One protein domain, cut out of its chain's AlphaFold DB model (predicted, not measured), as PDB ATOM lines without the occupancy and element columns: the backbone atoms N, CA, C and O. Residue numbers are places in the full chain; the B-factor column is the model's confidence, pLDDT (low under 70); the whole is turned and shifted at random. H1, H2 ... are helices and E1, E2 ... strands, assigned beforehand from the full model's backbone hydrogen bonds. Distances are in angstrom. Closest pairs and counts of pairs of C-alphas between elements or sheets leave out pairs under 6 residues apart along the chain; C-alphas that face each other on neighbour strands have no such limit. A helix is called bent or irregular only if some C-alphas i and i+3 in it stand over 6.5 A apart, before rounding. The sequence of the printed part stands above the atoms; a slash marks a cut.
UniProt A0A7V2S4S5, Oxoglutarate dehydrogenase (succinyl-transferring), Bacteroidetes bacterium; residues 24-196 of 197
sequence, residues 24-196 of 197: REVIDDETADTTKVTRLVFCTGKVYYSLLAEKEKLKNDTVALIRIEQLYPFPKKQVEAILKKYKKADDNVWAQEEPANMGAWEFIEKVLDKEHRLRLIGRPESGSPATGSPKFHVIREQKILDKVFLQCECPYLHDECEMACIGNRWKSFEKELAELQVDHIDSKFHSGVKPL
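Overview. This is residues 24 to 196 of the 197 residues of the protein "Oxoglutarate dehydrogenase (succinyl-transferring)" of Bacteroidetes bacterium (UniProt A0A7V2S4S5). A strongly twisted sheet of four parallel strands forms the core, with H1 and H4 covering one face and H2 and H3 the other; beyond it, H5 and the loops around it lie at the end of the long axis away from H2. The printed part has 173 residues with five named helices and four named strands, in the chain order E1 H1 E2 H2 E3 H3 E4 H4 H5. The sheet's order is E2 E1 E3 E4, and the class is mixed, helices and strands, with under half of the residues, 83, in named elements. The whole is compact, with a radius of gyration of the C-alphas of 16.2 A and spans of 48 by 34 by 29 A.

Along the chain. Begin with the sheet: find C-alpha 39 at (-50.894, -3.572, 30.387), where E1, residues 39 to 43, starts. Then look for the other three strands of the sheet: E2, residues 63 to 68, E3, residues 91 to 99 and 21.1 A long, and E4, residues 118 to 123; E3 bends by 65 degrees at residue 96. The helices are H1, residues 47 to 58, 16.7 A; H2, residues 76 to 85; H3, residues 105 to 116; H4, residues 134 to 149, 23.3 A; and H5, residues 173 to 179, which ends at C-alpha 179 at (-63.147, -21.376, 6.883).

Arrangement. Start at the inner strands E1 and E3, parallel at 30 degrees, where N 42 and O 93 are 2.8 A apart, within hydrogen-bond range. Edge strand E2 is parallel to E1, with N 66 and O 41 at 2.8 A; edge strand E4 is parallel to E3, with N 121 and O 94 at 2.8 A. The whole has three layers, helices on both faces of the sheet, H1 and H4 on one and H2 and H3 on the other; it holds two strand-helix-strand units, parallel neighbour strands with a helix between, E1 H1 E2 and E3 H3 E4, and a split one, E2 H2 E3, with E1 between its strands in the sheet; the three crossovers are right-handed. H4 is on the sheet at a height of 9.8 A; its closest C-alphas to E4 are those of Ile 144 and Ile 121, 6.3 A. On the same face, H1 touches H4 with residues 50 to 55 alone, at a steep tilt of 61 degrees, the same way; the closest C-alphas, of Leu 51 and Leu 145, are 6.2 A apart. On the opposite face, H3, at a height of 9.9 A, is near H2. H5 is not on the sheet and is apart from H4. Every O i to N i+4 pair is within hydrogen-bond range in H1, H2, H4 and H5, against 5 of 8 in H3, which is irregular: C-alphas 111 and 114 are 7.7 A apart.

Size, cuts and confidence. The two C-alphas farthest apart, of Lys 77 and Ala 178, are 49.0 A apart, and the printed part has no cut. The link from H4 to H5 is long, 23 residues; residues 150 to 151 pair antiparallel with 194 to 195. In this predicted model pLDDT is under 70 at residue 114 and residues 152 to 196.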
ATOM      1  N   ARG A  24     -40.818  15.735  21.937       95.06
ATOM      2  CA  ARG A  24     -41.055  14.783  23.023       95.06
ATOM      3  C   ARG A  24     -40.560  13.423  22.562       95.06
ATOM      4  O   ARG A  24     -41.172  12.839  21.672       95.06
ATOM      5  N   GLU A  25     -39.481  12.920  23.154       96.94
ATOM      6  CA  GLU A  25     -38.893  11.634  22.756       96.94
ATOM      7  C   GLU A  25     -39.828  10.459  23.051       96.94
ATOM      8  O   GLU A  25     -39.840   9.463  22.323       96.94
ATOM      9  N   VAL A  26     -40.610  10.587  24.125       97.50
ATOM     10  CA  VAL A  26     -41.620   9.624  24.553       97.50
ATOM     11  C   VAL A  26     -42.891  10.387  24.916       97.50
ATOM     12  O   VAL A  26     -42.827  11.402  25.612       97.50
ATOM     13  N   ILE A  27     -44.040   9.911  24.443       96.75
ATOM     14  CA  ILE A  27     -45.349  10.493  24.748       96.75
ATOM     15  C   ILE A  27     -46.184   9.452  25.489       96.75
ATOM     16  O   ILE A  27     -46.424   8.356  24.984       96.75
ATOM     17  N   ASP A  28     -46.600   9.823  26.695       97.06
ATOM     18  CA  ASP A  28     -47.398   9.009  27.609       97.06
ATOM     19  C   ASP A  28     -48.905   9.067  27.276       97.06
ATOM     20  O   ASP A  28     -49.361   9.938  26.528       97.06
ATOM     21  N   ASP A  29     -49.682   8.156  27.859       94.62
ATOM     22  CA  ASP A  29     -51.139   8.121  27.754       94.62
ATOM     23  C   ASP A  29     -51.776   9.047  28.802       94.62
ATOM     24  O   ASP A  29     -52.002   8.671  29.957       94.62
ATOM     25  N   GLU A  30     -52.072  10.281  28.395       89.94
ATOM     26  CA  GLU A  30     -52.663  11.309  29.266       89.94
ATOM     27  C   GLU A  30     -54.082  10.953  29.749       89.94
ATOM     28  O   GLU A  30     -54.551  11.509  30.740       89.94
ATOM     29  N   THR A  31     -54.764  10.017  29.081       90.62
ATOM     30  CA  THR A  31     -56.147   9.625  29.409       90.62
ATOM     31  C   THR A  31     -56.237   8.438  30.367       90.62
ATOM     32  O   THR A  31     -57.318   8.142  30.877       90.62
ATOM     33  N   ALA A  32     -55.126   7.736  30.602       92.25
ATOM     34  CA  ALA A  32     -55.119   6.493  31.361       92.25
ATOM     35  C   ALA A  32     -55.070   6.720  32.880       92.25
ATOM     36  O   ALA A  32     -54.207   7.430  33.403       92.25
ATOM     37  N   ASP A  33     -55.941   6.021  33.610       93.12
ATOM     38  CA  ASP A  33     -55.857   5.919  35.066       93.12
ATOM     39  C   ASP A  33     -54.780   4.896  35.452       93.12
ATOM     40  O   ASP A  33     -54.969   3.682  35.349       93.12
ATOM     41  N   THR A  34     -53.647   5.394  35.949       93.19
ATOM     42  CA  THR A  34     -52.502   4.575  36.389       93.19
ATOM     43  C   THR A  34     -52.858   3.467  37.386       93.19
ATOM     44  O   THR A  34     -52.115   2.494  37.505       93.19
ATOM     45  N   THR A  35     -53.978   3.593  38.108       92.38
ATOM     46  CA  THR A  35     -54.422   2.612  39.108       92.38
ATOM     47  C   THR A  35     -55.252   1.468  38.526       92.38
ATOM     48  O   THR A  35     -55.513   0.495  39.244       92.38
ATOM     49  N   LYS A  36     -55.660   1.564  37.260       94.50
ATOM     50  CA  LYS A  36     -56.423   0.533  36.542       94.50
ATOM     51  C   LYS A  36     -55.612  -0.179  35.471       94.50
ATOM     52  O   LYS A  36     -55.934  -1.307  35.119       94.50
ATOM     53  N   VAL A  37     -54.567   0.473  34.971       96.31
ATOM     54  CA  VAL A  37     -53.728  -0.071  33.908       96.31
ATOM     55  C   VAL A  37     -52.971  -1.308  34.392       96.31
ATOM     56  O   VAL A  37     -52.179  -1.233  35.334       96.31
ATOM     57  N   THR A  38     -53.205  -2.426  33.709       94.50
ATOM     58  CA  THR A  38     -52.527  -3.718  33.886       94.50
ATOM     59  C   THR A  38     -51.565  -4.021  32.734       94.50
ATOM     60  O   THR A  38     -50.610  -4.772  32.910       94.50
ATOM     61  N   ARG A  39     -51.746  -3.381  31.568       94.38
ATOM     62  CA  ARG A  39     -50.894  -3.572  30.387       94.38
ATOM     63  C   ARG A  39     -50.370  -2.251  29.824       94.38
ATOM     64  O   ARG A  39     -51.145  -1.337  29.533       94.38
ATOM     65  N   LEU A  40     -49.062  -2.185  29.587       96.06
ATOM     66  CA  LEU A  40     -48.413  -1.084  28.869       96.06
ATOM     67  C   LEU A  40     -48.083  -1.506  27.448       96.06
ATOM     68  O   LEU A  40     -47.437  -2.528  27.231       96.06
ATOM     69  N   VAL A  41     -48.506  -0.704  26.476       96.75
ATOM     70  CA  VAL A  41     -48.258  -0.961  25.057       96.75
ATOM     71  C   VAL A  41     -47.400   0.161  24.503       96.75
ATOM     72  O   VAL A  41     -47.873   1.270  24.256       96.75
ATOM     73  N   PHE A  42     -46.129  -0.143  24.298       97.25
ATOM     74  CA  PHE A  42     -45.170   0.714  23.626       97.25
ATOM     75  C   PHE A  42     -45.294   0.541  22.114       97.25
ATOM     76  O   PHE A  42     -45.392  -0.579  21.615       97.25
ATOM     77  N   CYS A  43     -45.289   1.640  21.373       97.44
ATOM     78  CA  CYS A  43     -45.320   1.618  19.915       97.44
ATOM     79  C   CYS A  43     -44.612   2.841  19.327       97.44
ATOM     80  O   CYS A  43     -44.278   3.793  20.036       97.44
ATOM     81  N   THR A  44     -44.397   2.838  18.015       97.31
ATOM     82  CA  THR A  44     -43.855   3.990  17.289       97.31
ATOM     83  C   THR A  44     -44.598   4.202  15.972       97.31
ATOM     84  O   THR A  44     -45.085   3.258  15.348       97.31
ATOM     85  N   GLY A  45     -44.718   5.457  15.541       94.94
ATOM     86  CA  GLY A  45     -45.329   5.802  14.262       94.94
ATOM     87  C   GLY A  45     -46.845   5.578  14.193       94.94
ATOM     88  O   GLY A  45     -47.587   5.811  15.146       94.94
ATOM     89  N   LYS A  46     -47.337   5.191  13.008       95.00
ATOM     90  CA  LYS A  46     -48.774   5.264  12.681       95.00
ATOM     91  C   LYS A  46     -49.647   4.229  13.385       95.00
ATOM     92  O   LYS A  46     -50.836   4.493  13.552       95.00
ATOM     93  N   VAL A  47     -49.075   3.097  13.803       95.25
ATOM     94  CA  VAL A  47     -49.813   2.012  14.475       95.25
ATOM     95  C   VAL A  47     -50.527   2.509  15.737       95.25
ATOM     96  O   VAL A  47     -51.618   2.037  16.047       95.25
ATOM     97  N   TYR A  48     -49.984   3.546  16.391       97.06
ATOM     98  CA  TYR A  48     -50.612   4.218  17.527       97.06
ATOM     99  C   TYR A  48     -52.062   4.628  17.256       97.06
ATOM    100  O   TYR A  48     -52.918   4.446  18.114       97.06
ATOM    101  N   TYR A  49     -52.367   5.166  16.074       95.50
ATOM    102  CA  TYR A  49     -53.714   5.656  15.780       95.50
ATOM    103  C   TYR A  49     -54.718   4.517  15.591       95.50
ATOM    104  O   TYR A  49     -55.862   4.656  16.024       95.50
ATOM    105  N   SER A  50     -54.292   3.391  15.009       94.06
ATOM    106  CA  SER A  50     -55.117   2.178  14.921       94.06
ATOM    107  C   SER A  50     -55.378   1.599  16.319       94.06
ATOM    108  O   SER A  50     -56.515   1.262  16.644       94.06
ATOM    109  N   LEU A  51     -54.353   1.567  17.181       95.88
ATOM    110  CA  LEU A  51     -54.480   1.129  18.578       95.88
ATOM    111  C   LEU A  51     -55.396   2.051  19.390       95.88
ATOM    112  O   LEU A  51     -56.242   1.570  20.138       95.88
ATOM    113  N   LEU A  52     -55.258   3.368  19.227       95.56
ATOM    114  CA  LEU A  52     -56.077   4.361  19.918       95.56
ATOM    115  C   LEU A  52     -57.554   4.230  19.532       95.56
ATOM    116  O   LEU A  52     -58.414   4.246  20.409       95.56
ATOM    117  N   ALA A  53     -57.844   4.067  18.238       93.94
ATOM    118  CA  ALA A  53     -59.209   3.878  17.757       93.94
ATOM    119  C   ALA A  53     -59.855   2.613  18.349       93.94
ATOM    120  O   ALA A  53     -61.006   2.660  18.787       93.94
ATOM    121  N   GLU A  54     -59.116   1.501  18.419       93.69
ATOM    122  CA  GLU A  54     -59.633   0.265  19.016       93.69
ATOM    123  C   GLU A  54     -59.787   0.386  20.544       93.69
ATOM    124  O   GLU A  54     -60.812  -0.031  21.084       93.69
ATOM    125  N   LYS A  55     -58.841   1.040  21.240       94.44
ATOM    126  CA  LYS A  55     -58.944   1.330  22.684       94.44
ATOM    127  C   LYS A  55     -60.231   2.089  23.013       94.44
ATOM    128  O   LYS A  55     -60.950   1.718  23.942       94.44
ATOM    129  N   GLU A  56     -60.529   3.138  22.248       93.19
ATOM    130  CA  GLU A  56     -61.731   3.960  22.427       93.19
ATOM    131  C   GLU A  56     -63.014   3.191  22.099       93.19
ATOM    132  O   GLU A  56     -63.987   3.268  22.853       93.19
ATOM    133  N   LYS A  57     -63.008   2.406  21.014       92.50
ATOM    134  CA  LYS A  57     -64.128   1.537  20.625       92.50
ATOM    135  C   LYS A  57     -64.465   0.522  21.718       92.50
ATOM    136  O   LYS A  57     -65.641   0.318  22.015       92.50
ATOM    137  N   LEU A  58     -63.447  -0.079  22.333       90.88
ATOM    138  CA  LEU A  58     -63.600  -1.048  23.422       90.88
ATOM    139  C   LEU A  58     -63.806  -0.394  24.796       90.88
ATOM    140  O   LEU A  58     -64.103  -1.103  25.755       90.88
ATOM    141  N   LYS A  59     -63.655   0.937  24.901       92.94
ATOM    142  CA  LYS A  59     -63.668   1.694  26.167       92.94
ATOM    143  C   LYS A  59     -62.750   1.067  27.223       92.94
ATOM    144  O   LYS A  59     -63.111   0.977  28.394       92.94
ATOM    145  N   ASN A  60     -61.584   0.597  26.788       91.19
ATOM    146  CA  ASN A  60     -60.656  -0.120  27.648       91.19
ATOM    147  C   ASN A  60     -59.841   0.866  28.507       91.19
ATOM    148  O   ASN A  60     -59.162   1.749  27.975       91.19
ATOM    149  N   ASP A  61     -59.906   0.695  29.828       93.56
ATOM    150  CA  ASP A  61     -59.155   1.467  30.827       93.56
ATOM    151  C   ASP A  61     -57.999   0.675  31.471       93.56
ATOM    152  O   ASP A  61     -57.265   1.222  32.295       93.56
ATOM    153  N   THR A  62     -57.799  -0.582  31.061       94.31
ATOM    154  CA  THR A  62     -56.739  -1.475  31.557       94.31
ATOM    155  C   THR A  62     -55.448  -1.405  30.733       94.31
ATOM    156  O   THR A  62     -54.395  -1.848  31.194       94.31
ATOM    157  N   VAL A  63     -55.487  -0.799  29.543       95.75
ATOM    158  CA  VAL A  63     -54.345  -0.637  28.632       95.75
ATOM    159  C   VAL A  63     -53.939   0.836  28.521       95.75
ATOM    160  O   VAL A  63     -54.771   1.695  28.217       95.75
ATOM    161  N   ALA A  64     -52.648   1.134  28.686       97.44
ATOM    162  CA  ALA A  64     -52.072   2.436  28.331       97.44
ATOM    163  C   ALA A  64     -51.243   2.340  27.043       97.44
ATOM    164  O   ALA A  64     -50.489   1.381  26.857       97.44
ATOM    165  N   LEU A  65     -51.380   3.334  26.158       97.75
ATOM    166  CA  LEU A  65     -50.642   3.418  24.894       97.75
ATOM    167  C   LEU A  65     -49.516   4.452  24.996       97.75
ATOM    168  O   LEU A  65     -49.770   5.645  25.134       97.75
ATOM    169  N   ILE A  66     -48.273   3.999  24.864       97.94
ATOM    170  CA  ILE A  66     -47.072   4.825  25.006       97.94
ATOM    171  C   ILE A  66     -46.359   4.899  23.663       97.94
ATOM    172  O   ILE A  66     -46.063   3.879  23.038       97.94
ATOM    173  N   ARG A  67     -46.065   6.117  23.208       97.94
ATOM    174  CA  ARG A  67     -45.350   6.348  21.950       97.94
ATOM    175  C   ARG A  67     -43.882   6.618  22.204       97.94
ATOM    176  O   ARG A  67     -43.550   7.528  22.956       97.94
ATOM    177  N   ILE A  68     -43.017   5.880  21.519       97.50
ATOM    178  CA  ILE A  68     -41.589   6.183  21.423       97.50
ATOM    179  C   ILE A  68     -41.353   6.882  20.082       97.50
ATOM    180  O   ILE A  68     -41.331   6.246  19.026       97.50
ATOM    181  N   GLU A  69     -41.212   8.205  20.123       97.25
ATOM    182  CA  GLU A  69     -40.984   9.045  18.940       97.25
ATOM    183  C   GLU A  69     -39.492   9.087  18.568       97.25
ATOM    184  O   GLU A  69     -39.141   9.217  17.395       97.25
ATOM    185  N   GLN A  70     -38.597   8.918  19.552       96.81
ATOM    186  CA  GLN A  70     -37.154   8.798  19.333       96.81
ATOM    187  C   GLN A  70     -36.661   7.386  19.637       96.81
ATOM    188  O   GLN A  70     -36.576   6.983  20.793       96.81
ATOM    189  N   LEU A  71     -36.267   6.651  18.598       95.38
ATOM    190  CA  LEU A  71     -35.635   5.340  18.766       95.38
ATOM    191  C   LEU A  71     -34.146   5.473  19.112       95.38
ATOM    192  O   LEU A  71     -33.650   4.763  19.981       95.38
ATOM    193  N   TYR A  72     -33.436   6.409  18.475       94.19
ATOM    194  CA  TYR A  72     -32.009   6.622  18.707       94.19
ATOM    195  C   TYR A  72     -31.644   8.116  18.743       94.19
ATOM    196  O   TYR A  72     -32.035   8.838  17.825       94.19
ATOM    197  N   PRO A  73     -30.856   8.580  19.735       95.25
ATOM    198  CA  PRO A  73     -30.429   7.862  20.944       95.25
ATOM    199  C   PRO A  73     -31.619   7.441  21.821       95.25
ATOM    200  O   PRO A  73     -32.588   8.187  21.941       95.25
ATOM    201  N   PHE A  74     -31.568   6.250  22.425       95.12
ATOM    202  CA  PHE A  74     -32.726   5.709  23.144       95.12
ATOM    203  C   PHE A  74     -33.044   6.518  24.423       95.12
ATOM    204  O   PHE A  74     -32.162   6.663  25.279       95.12
ATOM    205  N   PRO A  75     -34.282   7.017  24.606       95.69
ATOM    206  CA  PRO A  75     -34.678   7.852  25.744       95.69
ATOM    207  C   PRO A  75     -34.952   7.023  27.014       95.69
ATOM    208  O   PRO A  75     -36.058   7.017  27.561       95.69
ATOM    209  N   LYS A  76     -33.929   6.310  27.510       93.25
ATOM    210  CA  LYS A  76     -34.050   5.348  28.623       93.25
ATOM    211  C   LYS A  76     -34.678   5.958  29.883       93.25
ATOM    212  O   LYS A  76     -35.561   5.356  30.482       93.25
ATOM    213  N   LYS A  77     -34.269   7.176  30.261       94.44
ATOM    214  CA  LYS A  77     -34.763   7.858  31.473       94.44
ATOM    215  C   LYS A  77     -36.271   8.120  31.415       94.44
ATOM    216  O   LYS A  77     -36.962   7.926  32.411       94.44
ATOM    217  N   GLN A  78     -36.768   8.559  30.260       95.56
ATOM    218  CA  GLN A  78     -38.181   8.850  30.036       95.56
ATOM    219  C   GLN A  78     -39.014   7.562  30.063       95.56
ATOM    220  O   GLN A  78     -40.041   7.514  30.736       95.56
ATOM    221  N   VAL A  79     -38.542   6.500  29.398       94.81
ATOM    222  CA  VAL A  79     -39.224   5.193  29.393       94.81
ATOM    223  C   VAL A  79     -39.275   4.588  30.801       94.81
ATOM    224  O   VAL A  79     -40.339   4.166  31.249       94.81
ATOM    225  N   GLU A  80     -38.169   4.620  31.550       93.06
ATOM    226  CA  GLU A  80     -38.143   4.149  32.943       93.06
ATOM    227  C   GLU A  80     -39.088   4.936  33.860       93.06
ATOM    228  O   GLU A  80     -39.679   4.365  34.777       93.06
ATOM    229  N   ALA A  81     -39.225   6.250  33.651       94.81
ATOM    230  CA  ALA A  81     -40.143   7.072  34.435       94.81
ATOM    231  C   ALA A  81     -41.605   6.652  34.213       94.81
ATOM    232  O   ALA A  81     -42.369   6.566  35.176       94.81
ATOM    233  N   ILE A  82     -41.970   6.325  32.970       95.00
ATOM    234  CA  ILE A  82     -43.291   5.789  32.620       95.00
ATOM    235  C   ILE A  82     -43.497   4.414  33.260       95.00
ATOM    236  O   ILE A  82     -44.493   4.205  33.948       95.00
ATOM    237  N   LEU A  83     -42.535   3.501  33.130       93.19
ATOM    238  CA  LEU A  83     -42.618   2.177  33.761       93.19
ATOM    239  C   LEU A  83     -42.819   2.284  35.286       93.19
ATOM    240  O   LEU A  83     -43.654   1.589  35.858       93.19
ATOM    241  N   LYS A  84     -42.130   3.223  35.951       93.12
ATOM    242  CA  LYS A  84     -42.297   3.497  37.392       93.12
ATOM    243  C   LYS A  84     -43.650   4.131  37.746       93.12
ATOM    244  O   LYS A  84     -44.113   3.961  38.878       93.12
ATOM    245  N   LYS A  85     -44.265   4.877  36.821       94.81
ATOM    246  CA  LYS A  85     -45.590   5.501  36.988       94.81
ATOM    247  C   LYS A  85     -46.693   4.437  37.042       94.81
ATOM    248  O   LYS A  85     -47.554   4.502  37.917       94.81
ATOM    249  N   TYR A  86     -46.641   3.436  36.168       94.88
ATOM    250  CA  TYR A  86     -47.666   2.392  36.041       94.88
ATOM    251  C   TYR A  86     -47.340   1.139  36.866       94.88
ATOM    252  O   TYR A  86     -47.118   0.054  36.342       94.88
ATOM    253  N   LYS A  87     -47.349   1.273  38.196       89.94
ATOM    254  CA  LYS A  87     -46.903   0.213  39.128       89.94
ATOM    255  C   LYS A  87     -47.727  -1.080  39.111       89.94
ATOM    256  O   LYS A  87     -47.251  -2.091  39.611       89.94
ATOM    257  N   LYS A  88     -48.973  -1.025  38.633       92.12
ATOM    258  CA  LYS A  88     -49.864  -2.190  38.533       92.12
ATOM    259  C   LYS A  88     -49.728  -2.941  37.212       92.12
ATOM    260  O   LYS A  88     -50.311  -4.013  37.094       92.12
ATOM    261  N   ALA A  89     -48.998  -2.386  36.246       91.31
ATOM    262  CA  ALA A  89     -48.793  -3.062  34.987       91.31
ATOM    263  C   ALA A  89     -47.796  -4.208  35.160       91.31
ATOM    264  O   ALA A  89     -46.652  -3.988  35.560       91.31
ATOM    265  N   ASP A  90     -48.246  -5.423  34.873       89.12
ATOM    266  CA  ASP A  90     -47.441  -6.644  34.894       89.12
ATOM    267  C   ASP A  90     -47.129  -7.165  33.482       89.12
ATOM    268  O   ASP A  90     -46.262  -8.028  33.326       89.12
ATOM    269  N   ASP A  91     -47.777  -6.600  32.459       89.75
ATOM    270  CA  ASP A  91     -47.601  -6.963  31.057       89.75
ATOM    271  C   ASP A  91     -47.110  -5.773  30.216       89.75
ATOM    272  O   ASP A  91     -47.847  -4.817  29.949       89.75
ATOM    273  N   ASN A  92     -45.852  -5.849  29.776       92.81
ATOM    274  CA  ASN A  92     -45.221  -4.856  28.914       92.81
ATOM    275  C   ASN A  92     -45.144  -5.382  27.480       92.81
ATOM    276  O   ASN A  92     -44.536  -6.415  27.200       92.81
ATOM    277  N   VAL A  93     -45.719  -4.632  26.546       92.94
ATOM    278  CA  VAL A  93     -45.852  -5.026  25.144       92.94
ATOM    279  C   VAL A  93     -45.178  -4.013  24.237       92.94
ATOM    280  O   VAL A  93     -45.422  -2.816  24.358       92.94
ATOM    281  N   TRP A  94     -44.408  -4.491  23.263       95.12
ATOM    282  CA  TRP A  94     -44.035  -3.716  22.083       95.12
ATOM    283  C   TRP A  94     -44.967  -4.064  20.921       95.12
ATOM    284  O   TRP A  94     -44.969  -5.198  20.443       95.12
ATOM    285  N   ALA A  95     -45.769  -3.104  20.466       95.19
ATOM    286  CA  ALA A  95     -46.673  -3.265  19.336       95.19
ATOM    287  C   ALA A  95     -46.115  -2.574  18.085       95.19
ATOM    288  O   ALA A  95     -45.871  -1.364  18.086       95.19
ATOM    289  N   GLN A  96     -45.968  -3.335  16.999       94.31
ATOM    290  CA  GLN A  96     -45.504  -2.820  15.709       94.31
ATOM    291  C   GLN A  96     -46.249  -3.467  14.537       94.31
ATOM    292  O   GLN A  96     -46.771  -4.576  14.646       94.31
ATOM    293  N   GLU A  97     -46.314  -2.776  13.401       92.38
ATOM    294  CA  GLU A  97     -46.959  -3.305  12.191       92.38
ATOM    295  C   GLU A  97     -45.981  -4.007  11.240       92.38
ATOM    296  O   GLU A  97     -46.383  -4.682  10.289       92.38
ATOM    297  N   GLU A  98     -44.691  -3.841  11.486       92.75
ATOM    298  CA  GLU A  98     -43.596  -4.484  10.788       92.75
ATOM    299  C   GLU A  98     -43.483  -5.972  11.183       92.75
ATOM    300  O   GLU A  98     -43.908  -6.363  12.279       92.75
ATOM    301  N   PRO A  99     -42.928  -6.828  10.302       90.75
ATOM    302  CA  PRO A  99     -42.474  -8.171  10.675       90.75
ATOM    303  C   PRO A  99     -41.546  -8.162  11.897       90.75
ATOM    304  O   PRO A  99     -40.841  -7.182  12.112       90.75
ATOM    305  N   ALA A 100     -41.529  -9.242  12.681       88.75
ATOM    306  CA  ALA A 100     -40.727  -9.366  13.903       88.75
ATOM    307  C   ALA A 100     -39.217  -9.181  13.665       88.75
ATOM    308  O   ALA A 100     -38.552  -8.493  14.434       88.75
ATOM    309  N   ASN A 101     -38.715  -9.684  12.536       90.06
ATOM    310  CA  ASN A 101     -37.345  -9.494  12.048       90.06
ATOM    311  C   ASN A 101     -37.100  -8.112  11.395       90.06
ATOM    312  O   ASN A 101     -36.129  -7.914  10.665       90.06
ATOM    313  N   MET A 102     -38.030  -7.170  11.556       93.44
ATOM    314  CA  MET A 102     -37.986  -5.818  11.003       93.44
ATOM    315  C   MET A 102     -38.497  -4.800  12.032       93.44
ATOM    316  O   MET A 102     -38.881  -5.126  13.156       93.44
ATOM    317  N   GLY A 103     -38.521  -3.527  11.637       93.81
ATOM    318  CA  GLY A 103     -38.951  -2.448  12.518       93.81
ATOM    319  C   GLY A 103     -37.933  -2.207  13.628       93.81
ATOM    320  O   GLY A 103     -36.726  -2.300  13.407       93.81
ATOM    321  N   ALA A 104     -38.423  -1.850  14.812       94.56
ATOM    322  CA  ALA A 104     -37.570  -1.491  15.941       94.56
ATOM    323  C   ALA A 104     -37.426  -2.610  16.981       94.56
ATOM    324  O   ALA A 104     -36.660  -2.428  17.924       94.56
ATOM    325  N   TRP A 105     -38.136  -3.735  16.824       93.00
ATOM    326  CA  TRP A 105     -38.220  -4.795  17.831       93.00
ATOM    327  C   TRP A 105     -36.852  -5.235  18.367       93.00
ATOM    328  O   TRP A 105     -36.581  -5.015  19.543       93.00
ATOM    329  N   GLU A 106     -35.955  -5.734  17.508       91.25
ATOM    330  CA  GLU A 106     -34.637  -6.230  17.943       91.25
ATOM    331  C   GLU A 106     -33.793  -5.171  18.670       91.25
ATOM    332  O   GLU A 106     -32.950  -5.485  19.511       91.25
ATOM    333  N   PHE A 107     -33.961  -3.896  18.311       93.88
ATOM    334  CA  PHE A 107     -33.263  -2.801  18.977       93.88
ATOM    335  C   PHE A 107     -33.872  -2.526  20.353       93.88
ATOM    336  O   PHE A 107     -33.134  -2.418  21.331       93.88
ATOM    337  N   ILE A 108     -35.202  -2.429  20.423       93.31
ATOM    338  CA  ILE A 108     -35.945  -2.147  21.654       93.31
ATOM    339  C   ILE A 108     -35.754  -3.267  22.677       93.31
ATOM    340  O   ILE A 108     -35.476  -2.984  23.841       93.31
ATOM    341  N   GLU A 109     -35.827  -4.519  22.240       90.19
ATOM    342  CA  GLU A 109     -35.570  -5.696  23.068       90.19
ATOM    343  C   GLU A 109     -34.186  -5.603  23.732       90.19
ATOM    344  O   GLU A 109     -34.062  -5.663  24.956       90.19
ATOM    345  N   LYS A 110     -33.136  -5.295  22.958       89.81
ATOM    346  CA  LYS A 110     -31.768  -5.152  23.488       89.81
ATOM    347  C   LYS A 110     -31.621  -4.043  24.533       89.81
ATOM    348  O   LYS A 110     -30.795  -4.183  25.439       89.81
ATOM    349  N   VAL A 111     -32.358  -2.936  24.401       89.81
ATOM    350  CA  VAL A 111     -32.221  -1.770  25.297       89.81
ATOM    351  C   VAL A 111     -33.183  -1.782  26.487       89.81
ATOM    352  O   VAL A 111     -32.885  -1.111  27.478       89.81
ATOM    353  N   LEU A 112     -34.298  -2.521  26.409       84.62
ATOM    354  CA  LEU A 112     -35.386  -2.468  27.394       84.62
ATOM    355  C   LEU A 112     -35.729  -3.823  28.042       84.62
ATOM    356  O   LEU A 112     -36.145  -3.830  29.198       84.62
ATOM    357  N   ASP A 113     -35.560  -4.957  27.357       73.88
ATOM    358  CA  ASP A 113     -36.183  -6.218  27.791       73.88
ATOM    359  C   ASP A 113     -35.559  -6.838  29.053       73.88
ATOM    360  O   ASP A 113     -36.283  -7.324  29.923       73.88
ATOM    361  N   LYS A 114     -34.231  -6.727  29.228       69.19
ATOM    362  CA  LYS A 114     -33.482  -7.418  30.302       69.19
ATOM    363  C   LYS A 114     -34.062  -7.265  31.717       69.19
ATOM    364  O   LYS A 114     -33.807  -8.119  32.560       69.19
ATOM    365  N   GLU A 115     -34.811  -6.197  31.991       71.69
ATOM    366  CA  GLU A 115     -35.409  -5.920  33.305       71.69
ATOM    367  C   GLU A 115     -36.942  -5.791  33.284       71.69
ATOM    368  O   GLU A 115     -37.560  -5.678  34.345       71.69
ATOM    369  N   HIS A 116     -37.577  -5.804  32.108       82.88
ATOM    370  CA  HIS A 116     -38.978  -5.388  31.963       82.88
ATOM    371  C   HIS A 116     -39.899  -6.419  31.304       82.88
ATOM    372  O   HIS A 116     -41.097  -6.142  31.227       82.88
ATOM    373  N   ARG A 117     -39.390  -7.603  30.917       83.88
ATOM    374  CA  ARG A 117     -40.191  -8.711  30.346       83.88
ATOM    375  C   ARG A 117     -41.077  -8.224  29.198       83.88
ATOM    376  O   ARG A 117     -42.296  -8.399  29.206       83.88
ATOM    377  N   LEU A 118     -40.456  -7.506  28.275       88.62
ATOM    378  CA  LEU A 118     -41.120  -6.919  27.133       88.62
ATOM    379  C   LEU A 118     -41.395  -8.019  26.109       88.62
ATOM    380  O   LEU A 118     -40.486  -8.732  25.706       88.62
ATOM    381  N   ARG A 119     -42.635  -8.125  25.632       88.62
ATOM    382  CA  ARG A 119     -42.989  -9.074  24.566       88.62
ATOM    383  C   ARG A 119     -43.468  -8.371  23.305       88.62
ATOM    384  O   ARG A 119     -44.151  -7.346  23.363       88.62
ATOM    385  N   LEU A 120     -43.166  -8.967  22.160       89.94
ATOM    386  CA  LEU A 120     -43.597  -8.471  20.860       89.94
ATOM    387  C   LEU A 120     -45.066  -8.818  20.566       89.94
ATOM    388  O   LEU A 120     -45.524  -9.943  20.774       89.94
ATOM    389  N   ILE A 121     -45.788  -7.855  19.996       90.31
ATOM    390  CA  ILE A 121     -46.982  -8.077  19.178       90.31
ATOM    391  C   ILE A 121     -46.738  -7.396  17.827       90.31
ATOM    392  O   ILE A 121     -46.843  -6.178  17.692       90.31
ATOM    393  N   GLY A 122     -46.409  -8.190  16.815       88.94
ATOM    394  CA  GLY A 122     -46.113  -7.707  15.470       88.94
ATOM    395  C   GLY A 122     -46.223  -8.817  14.435       88.94
ATOM    396  O   GLY A 122     -46.453  -9.979  14.766       88.94
ATOM    397  N   ARG A 123     -46.100  -8.479  13.150       87.56
ATOM    398  CA  ARG A 123     -46.291  -9.480  12.087       87.56
ATOM    399  C   ARG A 123     -45.243 -10.601  12.211       87.56
ATOM    400  O   ARG A 123     -44.123 -10.323  12.629       87.56
ATOM    401  N   PRO A 124     -45.571 -11.843  11.811       83.31
ATOM    402  CA  PRO A 124     -44.583 -12.916  11.806       83.31
ATOM    403  C   PRO A 124     -43.415 -12.559  10.886       83.31
ATOM    404  O   PRO A 124     -43.593 -11.805   9.919       83.31
ATOM    405  N   GLU A 125     -42.246 -13.126  11.177       85.62
ATOM    406  CA  GLU A 125     -41.044 -12.918  10.376       85.62
ATOM    407  C   GLU A 125     -41.290 -13.185   8.891       85.62
ATOM    408  O   GLU A 125     -42.030 -14.098   8.496       85.62
ATOM    409  N   SER A 126     -40.667 -12.365   8.052       84.69
ATOM    410  CA  SER A 126     -40.794 -12.490   6.609       84.69
ATOM    411  C   SER A 126     -39.547 -11.993   5.892       84.69
ATOM    412  O   SER A 126     -38.926 -11.015   6.298       84.69
ATOM    413  N   GLY A 127     -39.220 -12.632   4.766       87.62
ATOM    414  CA  GLY A 127     -38.242 -12.096   3.817       87.62
ATOM    415  C   GLY A 127     -38.763 -10.887   3.029       87.62
ATOM    416  O   GLY A 127     -37.972 -10.177   2.417       87.62
ATOM    417  N   SER A 128     -40.080 -10.634   3.040       87.81
ATOM    418  CA  SER A 128     -40.700  -9.466   2.407       87.81
ATOM    419  C   SER A 128     -41.182  -8.462   3.462       87.81
ATOM    420  O   SER A 128     -41.837  -8.877   4.420       87.81
ATOM    421  N   PRO A 129     -40.980  -7.142   3.270       86.50
ATOM    422  CA  PRO A 129     -41.463  -6.124   4.206       86.50
ATOM    423  C   PRO A 129     -42.981  -6.121   4.419       86.50
ATOM    424  O   PRO A 129     -43.474  -5.743   5.482       86.50
ATOM    425  N   ALA A 130     -43.742  -6.530   3.403       83.94
ATOM    426  CA  ALA A 130     -45.194  -6.600   3.467       83.94
ATOM    427  C   ALA A 130     -45.738  -7.736   2.594       83.94
ATOM    428  O   ALA A 130     -45.080  -8.232   1.677       83.94
ATOM    429  N   THR A 131     -46.979  -8.135   2.874       82.56
ATOM    430  CA  THR A 131     -47.740  -9.014   1.981       82.56
ATOM    431  C   THR A 131     -48.206  -8.242   0.747       82.56
ATOM    432  O   THR A 131     -48.624  -7.091   0.860       82.56
ATOM    433  N   GLY A 132     -48.177  -8.885  -0.422       83.81
ATOM    434  CA  GLY A 132     -48.735  -8.328  -1.658       83.81
ATOM    435  C   GLY A 132     -50.268  -8.367  -1.725       83.81
ATOM    436  O   GLY A 132     -50.847  -7.766  -2.622       83.81
ATOM    437  N   SER A 133     -50.935  -9.057  -0.792       84.50
ATOM    438  CA  SER A 133     -52.399  -9.161  -0.744       84.50
ATOM    439  C   SER A 133     -53.006  -8.118   0.207       84.50
ATOM    440  O   SER A 133     -52.776  -8.203   1.420       84.50
ATOM    441  N   PRO A 134     -53.847  -7.185  -0.287       79.31
ATOM    442  CA  PRO A 134     -54.523  -6.202   0.559       79.31
ATOM    443  C   PRO A 134     -55.418  -6.844   1.625       79.31
ATOM    444  O   PRO A 134     -55.410  -6.411   2.774       79.31
ATOM    445  N   LYS A 135     -56.138  -7.924   1.282       79.12
ATOM    446  CA  LYS A 135     -56.989  -8.656   2.238       79.12
ATOM    447  C   LYS A 135     -56.165  -9.174   3.418       79.12
ATOM    448  O   LYS A 135     -56.534  -8.994   4.573       79.12
ATOM    449  N   PHE A 136     -55.006  -9.763   3.131       78.06
ATOM    450  CA  PHE A 136     -54.139 -10.313   4.170       78.06
ATOM    451  C   PHE A 136     -53.448  -9.228   4.998       78.06
ATOM    452  O   PHE A 136     -53.217  -9.416   6.191       78.06
ATOM    453  N   HIS A 137     -53.146  -8.079   4.386       81.50
ATOM    454  CA  HIS A 137     -52.650  -6.915   5.113       81.50
ATOM    455  C   HIS A 137     -53.651  -6.476   6.191       81.50
ATOM    456  O   HIS A 137     -53.257  -6.318   7.346       81.50
ATOM    457  N   VAL A 138     -54.933  -6.351   5.828       84.50
ATOM    458  CA  VAL A 138     -56.013  -5.970   6.756       84.50
ATOM    459  C   VAL A 138     -56.181  -7.004   7.870       84.50
ATOM    460  O   VAL A 138     -56.216  -6.634   9.038       84.50
ATOM    461  N   ILE A 139     -56.203  -8.300   7.540       82.00
ATOM    462  CA  ILE A 139     -56.309  -9.373   8.547       82.00
ATOM    463  C   ILE A 139     -55.143  -9.310   9.543       82.00
ATOM    464  O   ILE A 139     -55.346  -9.431  10.751       82.00
ATOM    465  N   ARG A 140     -53.910  -9.118   9.059       83.62
ATOM    466  CA  ARG A 140     -52.727  -9.015   9.927       83.62
ATOM    467  C   ARG A 140     -52.780  -7.789  10.831       83.62
ATOM    468  O   ARG A 140     -52.387  -7.895  11.985       83.62
ATOM    469  N   GLU A 141     -53.254  -6.656  10.318       87.38
ATOM    470  CA  GLU A 141     -53.447  -5.443  11.115       87.38
ATOM    471  C   GLU A 141     -54.499  -5.660  12.211       87.38
ATOM    472  O   GLU A 141     -54.204  -5.420  13.379       87.38
ATOM    473  N   GLN A 142     -55.660  -6.237  11.879       85.56
ATOM    474  CA  GLN A 142     -56.695  -6.553  12.870       85.56
ATOM    475  C   GLN A 142     -56.182  -7.504  13.960       85.56
ATOM    476  O   GLN A 142     -56.434  -7.285  15.140       85.56
ATOM    477  N   LYS A 143     -55.391  -8.524  13.597       83.50
ATOM    478  CA  LYS A 143     -54.811  -9.450  14.582       83.50
ATOM    479  C   LYS A 143     -53.845  -8.773  15.559       83.50
ATOM    480  O   LYS A 143     -53.726  -9.242  16.689       83.50
ATOM    481  N   ILE A 144     -53.146  -7.711  15.150       89.50
ATOM    482  CA  ILE A 144     -52.313  -6.921  16.074       89.50
ATOM    483  C   ILE A 144     -53.223  -6.250  17.105       89.50
ATOM    484  O   ILE A 144     -52.977  -6.383  18.302       89.50
ATOM    485  N   LEU A 145     -54.303  -5.605  16.652       90.62
ATOM    486  CA  LEU A 145     -55.277  -4.945  17.528       90.62
ATOM    487  C   LEU A 145     -55.910  -5.936  18.514       90.62
ATOM    488  O   LEU A 145     -55.875  -5.714  19.724       90.62
ATOM    489  N   ASP A 146     -56.406  -7.066  18.011       86.62
ATOM    490  CA  ASP A 146     -57.001  -8.116  18.834       86.62
ATOM    491  C   ASP A 146     -56.038  -8.591  19.925       86.62
ATOM    492  O   ASP A 146     -56.416  -8.686  21.086       86.62
ATOM    493  N   LYS A 147     -54.776  -8.871  19.585       84.88
ATOM    494  CA  LYS A 147     -53.794  -9.362  20.563       84.88
ATOM    495  C   LYS A 147     -53.408  -8.310  21.599       84.88
ATOM    496  O   LYS A 147     -53.029  -8.674  22.716       84.88
ATOM    497  N   VAL A 148     -53.488  -7.028  21.245       90.25
ATOM    498  CA  VAL A 148     -53.244  -5.941  22.192       90.25
ATOM    499  C   VAL A 148     -54.361  -5.855  23.229       90.25
ATOM    500  O   VAL A 148     -54.038  -5.708  24.407       90.25
ATOM    501  N   PHE A 149     -55.632  -5.985  22.829       88.94
ATOM    502  CA  PHE A 149     -56.789  -5.701  23.699       88.94
ATOM    503  C   PHE A 149     -57.569  -6.923  24.200       88.94
ATOM    504  O   PHE A 149     -58.378  -6.797  25.123       88.94
ATOM    505  N   LEU A 150     -57.351  -8.099  23.615       83.50
ATOM    506  CA  LEU A 150     -58.063  -9.330  23.944       83.50
ATOM    507  C   LEU A 150     -57.113 -10.374  24.535       83.50
ATOM    508  O   LEU A 150     -55.907 -10.405  24.272       83.50
ATOM    509  N   GLN A 151     -57.684 -11.271  25.331       72.25
ATOM    510  CA  GLN A 151     -56.992 -12.442  25.842       72.25
ATOM    511  C   GLN A 151     -56.832 -13.473  24.718       72.25
ATOM    512  O   GLN A 151     -57.803 -13.873  24.070       72.25
ATOM    513  N   CYS A 152     -55.594 -13.910  24.502       66.94
ATOM    514  CA  CYS A 152     -55.277 -15.001  23.593       66.94
ATOM    515  C   CYS A 152     -55.172 -16.298  24.409       66.94
ATOM    516  O   CYS A 152     -54.562 -16.301  25.470       66.94
ATOM    517  N   GLU A 153     -55.774 -17.386  23.934       62.38
ATOM    518  CA  GLU A 153     -55.763 -18.698  24.608       62.38
ATOM    519  C   GLU A 153     -54.760 -19.664  23.935       62.38
ATOM    520  O   GLU A 153     -54.946 -20.879  23.942       62.38
ATOM    521  N   CYS A 154     -53.710 -19.145  23.279       60.12
ATOM    522  CA  CYS A 154     -52.758 -19.997  22.565       60.12
ATOM    523  C   CYS A 154     -51.723 -20.645  23.512       60.12
ATOM    524  O   CYS A 154     -51.316 -20.022  24.491       60.12
ATOM    525  N   PRO A 155     -51.219 -21.856  23.195       56.09
ATOM    526  CA  PRO A 155     -50.234 -22.555  24.032       56.09
ATOM    527  C   PRO A 155     -48.889 -21.825  24.187       56.09
ATOM    528  O   PRO A 155     -48.135 -22.139  25.093       56.09
ATOM    529  N   TYR A 156     -48.596 -20.870  23.298       54.28
ATOM    530  CA  TYR A 156     -47.319 -20.151  23.202       54.28
ATOM    531  C   TYR A 156     -47.393 -18.725  23.776       54.28
ATOM    532  O   TYR A 156     -46.594 -17.865  23.421       54.28
ATOM    533  N   LEU A 157     -48.402 -18.428  24.603       52.72
ATOM    534  CA  LEU A 157     -48.679 -17.068  25.082       52.72
ATOM    535  C   LEU A 157     -47.568 -16.478  25.972       52.72
ATOM    536  O   LEU A 157     -47.465 -15.258  26.063       52.72
ATOM    537  N   HIS A 158     -46.777 -17.327  26.633       50.38
ATOM    538  CA  HIS A 158     -45.860 -16.938  27.709       50.38
ATOM    539  C   HIS A 158     -44.370 -16.966  27.340       50.38
ATOM    540  O   HIS A 158     -43.561 -16.606  28.188       50.38
ATOM    541  N   ASP A 159     -44.028 -17.350  26.107       54.44
ATOM    542  CA  ASP A 159     -42.642 -17.381  25.626       54.44
ATOM    543  C   ASP A 159     -42.384 -16.157  24.729       54.44
ATOM    544  O   ASP A 159     -42.151 -15.059  25.221       54.44
ATOM    545  N   GLU A 160     -42.543 -16.305  23.412       55.06
ATOM    546  CA  GLU A 160     -42.391 -15.239  22.421       55.06
ATOM    547  C   GLU A 160     -43.577 -15.300  21.448       55.06
ATOM    548  O   GLU A 160     -43.730 -16.221  20.642       55.06
ATOM    549  N   CYS A 161     -44.492 -14.329  21.528       55.66
ATOM    550  CA  CYS A 161     -45.640 -14.278  20.625       55.66
ATOM    551  C   CYS A 161     -45.233 -13.676  19.267       55.66
ATOM    552  O   CYS A 161     -45.684 -12.595  18.897       55.66
ATOM    553  N   GLU A 162     -44.498 -14.429  18.447       56.28
ATOM    554  CA  GLU A 162     -44.168 -14.092  17.042       56.28
ATOM    555  C   GLU A 162     -45.389 -14.111  16.097       56.28
ATOM    556  O   GLU A 162     -45.289 -14.153  14.871       56.28
ATOM    557  N   MET A 163     -46.591 -14.188  16.672       61.16
ATOM    558  CA  MET A 163     -47.836 -14.409  15.955       61.16
ATOM    559  C   MET A 163     -47.756 -15.654  15.039       61.16
ATOM    560  O   MET A 163     -48.412 -15.713  14.005       61.16
ATOM    561  N   ALA A 164     -47.032 -16.707  15.454       50.97
ATOM    562  CA  ALA A 164     -46.916 -17.987  14.736       50.97
ATOM    563  C   ALA A 164     -48.270 -18.701  14.508       50.97
ATOM    564  O   ALA A 164     -48.434 -19.463  13.551       50.97
ATOM    565  N   CYS A 165     -49.288 -18.391  15.326       53.81
ATOM    566  CA  CYS A 165     -50.688 -18.788  15.115       53.81
ATOM    567  C   CYS A 165     -51.340 -18.148  13.871       53.81
ATOM    568  O   CYS A 165     -52.480 -18.460  13.546       53.81
ATOM    569  N   ILE A 166     -50.651 -17.226  13.191       52.22
ATOM    570  CA  ILE A 166     -51.049 -16.666  11.888       52.22
ATOM    571  C   ILE A 166     -50.695 -17.619  10.749       52.22
ATOM    572  O   ILE A 166     -51.046 -17.345   9.612       52.22
ATOM    573  N   GLY A 167     -50.045 -18.746  11.047       41.16
ATOM    574  CA  GLY A 167     -49.661 -19.704  10.032       41.16
ATOM    575  C   GLY A 167     -48.598 -19.106   9.118       41.16
ATOM    576  O   GLY A 167     -48.882 -18.603   8.043       41.16
ATOM    577  N   ASN A 168     -47.328 -19.274   9.486       38.09
ATOM    578  CA  ASN A 168     -46.277 -19.381   8.465       38.09
ATOM    579  C   ASN A 168     -46.300 -20.763   7.782       38.09
ATOM    580  O   ASN A 168     -45.490 -21.056   6.904       38.09
ATOM    581  N   ARG A 169     -47.247 -21.639   8.153       38.56
ATOM    582  CA  ARG A 169     -47.503 -22.862   7.402       38.56
ATOM    583  C   ARG A 169     -48.251 -22.453   6.147       38.56
ATOM    584  O   ARG A 169     -49.401 -22.052   6.232       38.56
ATOM    585  N   TRP A 170     -47.610 -22.628   5.002       36.19
ATOM    586  CA  TRP A 170     -48.160 -22.585   3.645       36.19
ATOM    587  C   TRP A 170     -49.313 -23.594   3.413       36.19
ATOM    588  O   TRP A 170     -49.443 -24.175   2.339       36.19
ATOM    589  N   LYS A 171     -50.157 -23.866   4.415       36.91
ATOM    590  CA  LYS A 171     -51.404 -24.601   4.261       36.91
ATOM    591  C   LYS A 171     -52.416 -23.642   3.649       36.91
ATOM    592  O   LYS A 171     -53.132 -22.951   4.356       36.91
ATOM    593  N   SER A 172     -52.377 -23.610   2.316       42.56
ATOM    594  CA  SER A 172     -53.400 -23.129   1.385       42.56
ATOM    595  C   SER A 172     -54.211 -21.937   1.892       42.56
ATOM    596  O   SER A 172     -55.233 -22.110   2.553       42.56
ATOM    597  N   PHE A 173     -53.777 -20.742   1.495       48.97
ATOM    598  CA  PHE A 173     -54.459 -19.454   1.665       48.97
ATOM    599  C   PHE A 173     -55.983 -19.509   1.456       48.97
ATOM    600  O   PHE A 173     -56.729 -18.802   2.121       48.97
ATOM    601  N   GLU A 174     -56.453 -20.375   0.562       49.56
ATOM    602  CA  GLU A 174     -57.870 -20.583   0.262       49.56
ATOM    603  C   GLU A 174     -58.652 -21.243   1.400       49.56
ATOM    604  O   GLU A 174     -59.823 -20.933   1.588       49.56
ATOM    605  N   LYS A 175     -58.021 -22.118   2.188       50.19
ATOM    606  CA  LYS A 175     -58.693 -22.872   3.248       50.19
ATOM    607  C   LYS A 175     -58.986 -22.002   4.468       50.19
ATOM    608  O   LYS A 175     -60.109 -22.033   4.947       50.19
ATOM    609  N   GLU A 176     -58.037 -21.166   4.898       54.06
ATOM    610  CA  GLU A 176     -58.310 -20.158   5.937       54.06
ATOM    611  C   GLU A 176     -59.349 -19.133   5.459       54.06
ATOM    612  O   GLU A 176     -60.255 -18.793   6.208       54.06
ATOM    613  N   LEU A 177     -59.275 -18.670   4.205       53.88
ATOM    614  CA  LEU A 177     -60.266 -17.735   3.650       53.88
ATOM    615  C   LEU A 177     -61.677 -18.344   3.564       53.88
ATOM    616  O   LEU A 177     -62.656 -17.644   3.832       53.88
ATOM    617  N   ALA A 178     -61.780 -19.632   3.218       56.22
ATOM    618  CA  ALA A 178     -63.039 -20.371   3.148       56.22
ATOM    619  C   ALA A 178     -63.608 -20.704   4.537       56.22
ATOM    620  O   ALA A 178     -64.805 -20.536   4.758       56.22
ATOM    621  N   GLU A 179     -62.762 -21.123   5.484       55.62
ATOM    622  CA  GLU A 179     -63.147 -21.376   6.883       55.62
ATOM    623  C   GLU A 179     -63.613 -20.093   7.583       55.62
ATOM    624  O   GLU A 179     -64.515 -20.132   8.417       55.62
ATOM    625  N   LEU A 180     -63.046 -18.947   7.202       53.03
ATOM    626  CA  LEU A 180     -63.430 -17.637   7.714       53.03
ATOM    627  C   LEU A 180     -64.636 -17.016   6.969       53.03
ATOM    628  O   LEU A 180     -65.092 -15.964   7.386       53.03
ATOM    629  N   GLN A 181     -65.187 -17.619   5.904       48.88
ATOM    630  CA  GLN A 181     -66.317 -17.066   5.117       48.88
ATOM    631  C   GLN A 181     -66.147 -15.577   4.717       48.88
ATOM    632  O   GLN A 181     -67.066 -14.763   4.846       48.88
ATOM    633  N   VAL A 182     -64.955 -15.184   4.251       49.91
ATOM    634  CA  VAL A 182     -64.608 -13.764   4.038       49.91
ATOM    635  C   VAL A 182     -64.864 -13.290   2.602       49.91
ATOM    636  O   VAL A 182     -63.936 -13.204   1.792       49.91
ATOM    637  N   ASP A 183     -66.091 -12.857   2.311       49.66
ATOM    638  CA  ASP A 183     -66.351 -11.951   1.174       49.66
ATOM    639  C   ASP A 183     -66.136 -10.476   1.567       49.66
ATOM    640  O   ASP A 183     -65.655  -9.675   0.764       49.66
ATOM    641  N   HIS A 184     -66.361 -10.143   2.844       42.53
ATOM    642  CA  HIS A 184     -66.079  -8.848   3.465       42.53
ATOM    643  C   HIS A 184     -65.441  -9.045   4.851       42.53
ATOM    644  O   HIS A 184     -65.931  -9.824   5.664       42.53
ATOM    645  N   ILE A 185     -64.345  -8.330   5.130       41.88
ATOM    646  CA  ILE A 185     -63.728  -8.290   6.464       41.88
ATOM    647  C   ILE A 185     -64.527  -7.287   7.304       41.88
ATOM    648  O   ILE A 185     -64.388  -6.081   7.115       41.88
ATOM    649  N   ASP A 186     -65.377  -7.788   8.198       40.78
ATOM    650  CA  ASP A 186     -66.024  -7.005   9.258       40.78
ATOM    651  C   ASP A 186     -65.311  -7.265  10.599       40.78
ATOM    652  O   ASP A 186     -64.608  -8.261  10.784       40.78
ATOM    653  N   SER A 187     -65.545  -6.369  11.546       39.62
ATOM    654  CA  SER A 187     -65.174  -6.343  12.961       39.62
ATOM    655  C   SER A 187     -65.419  -7.621  13.777       39.62
ATOM    656  O   SER A 187     -65.175  -7.580  14.974       39.62
ATOM    657  N   LYS A 188     -65.879  -8.730  13.184       38.78
ATOM    658  CA  LYS A 188     -66.216 -10.003  13.850       38.78
ATOM    659  C   LYS A 188     -65.120 -11.073  13.767       38.78
ATOM    660  O   LYS A 188     -65.270 -12.146  14.346       38.78
ATOM    661  N   PHE A 189     -64.025 -10.815  13.051       44.19
ATOM    662  CA  PHE A 189     -62.881 -11.728  12.996       44.19
ATOM    663  C   PHE A 189     -61.971 -11.505  14.196       44.19
ATOM    664  O   PHE A 189     -61.097 -10.646  14.155       44.19
ATOM    665  N   HIS A 190     -62.194 -12.273  15.261       45.31
ATOM    666  CA  HIS A 190     -61.452 -12.142  16.510       45.31
ATOM    667  C   HIS A 190     -60.456 -13.287  16.689       45.31
ATOM    668  O   HIS A 190     -60.820 -14.460  16.664       45.31
ATOM    669  N   SER A 191     -59.191 -12.946  16.922       47.56
ATOM    670  CA  SER A 191     -58.167 -13.887  17.405       47.56
ATOM    671  C   SER A 191     -58.077 -13.963  18.937       47.56
ATOM    672  O   SER A 191     -57.300 -14.759  19.470       47.56
ATOM    673  N   GLY A 192     -58.883 -13.165  19.644       47.50
ATOM    674  CA  GLY A 192     -59.050 -13.208  21.094       47.50
ATOM    675  C   GLY A 192     -60.521 -13.345  21.480       47.50
ATOM    676  O   GLY A 192     -61.402 -12.823  20.807       47.50
ATOM    677  N   VAL A 193     -60.789 -14.095  22.545       47.72
ATOM    678  CA  VAL A 193     -62.153 -14.548  22.889       47.72
ATOM    679  C   VAL A 193     -62.783 -13.680  23.987       47.72
ATOM    680  O   VAL A 193     -64.005 -13.630  24.120       47.72
ATOM    681  N   LYS A 194     -61.965 -12.976  24.784       47.00
ATOM    682  CA  LYS A 194     -62.404 -12.182  25.945       47.00
ATOM    683  C   LYS A 194     -61.634 -10.859  26.046       47.00
ATOM    684  O   LYS A 194     -60.447 -10.851  25.720       47.00
ATOM    685  N   PRO A 195     -62.259  -9.767  26.529       53.50
ATOM    686  CA  PRO A 195     -61.539  -8.555  26.915       53.50
ATOM    687  C   PRO A 195     -60.498  -8.865  27.994       53.50
ATOM    688  O   PRO A 195     -60.731  -9.737  28.838       53.50
ATOM    689  N   LEU A 196     -59.371  -8.152  27.985       55.47
ATOM    690  CA  LEU A 196     -58.424  -8.195  29.103       55.47
ATOM    691  C   LEU A 196     -59.136  -7.752  30.384       55.47
ATOM    692  O   LEU A 196     -59.791  -6.709  30.390       55.47
TER     693      LEU A 196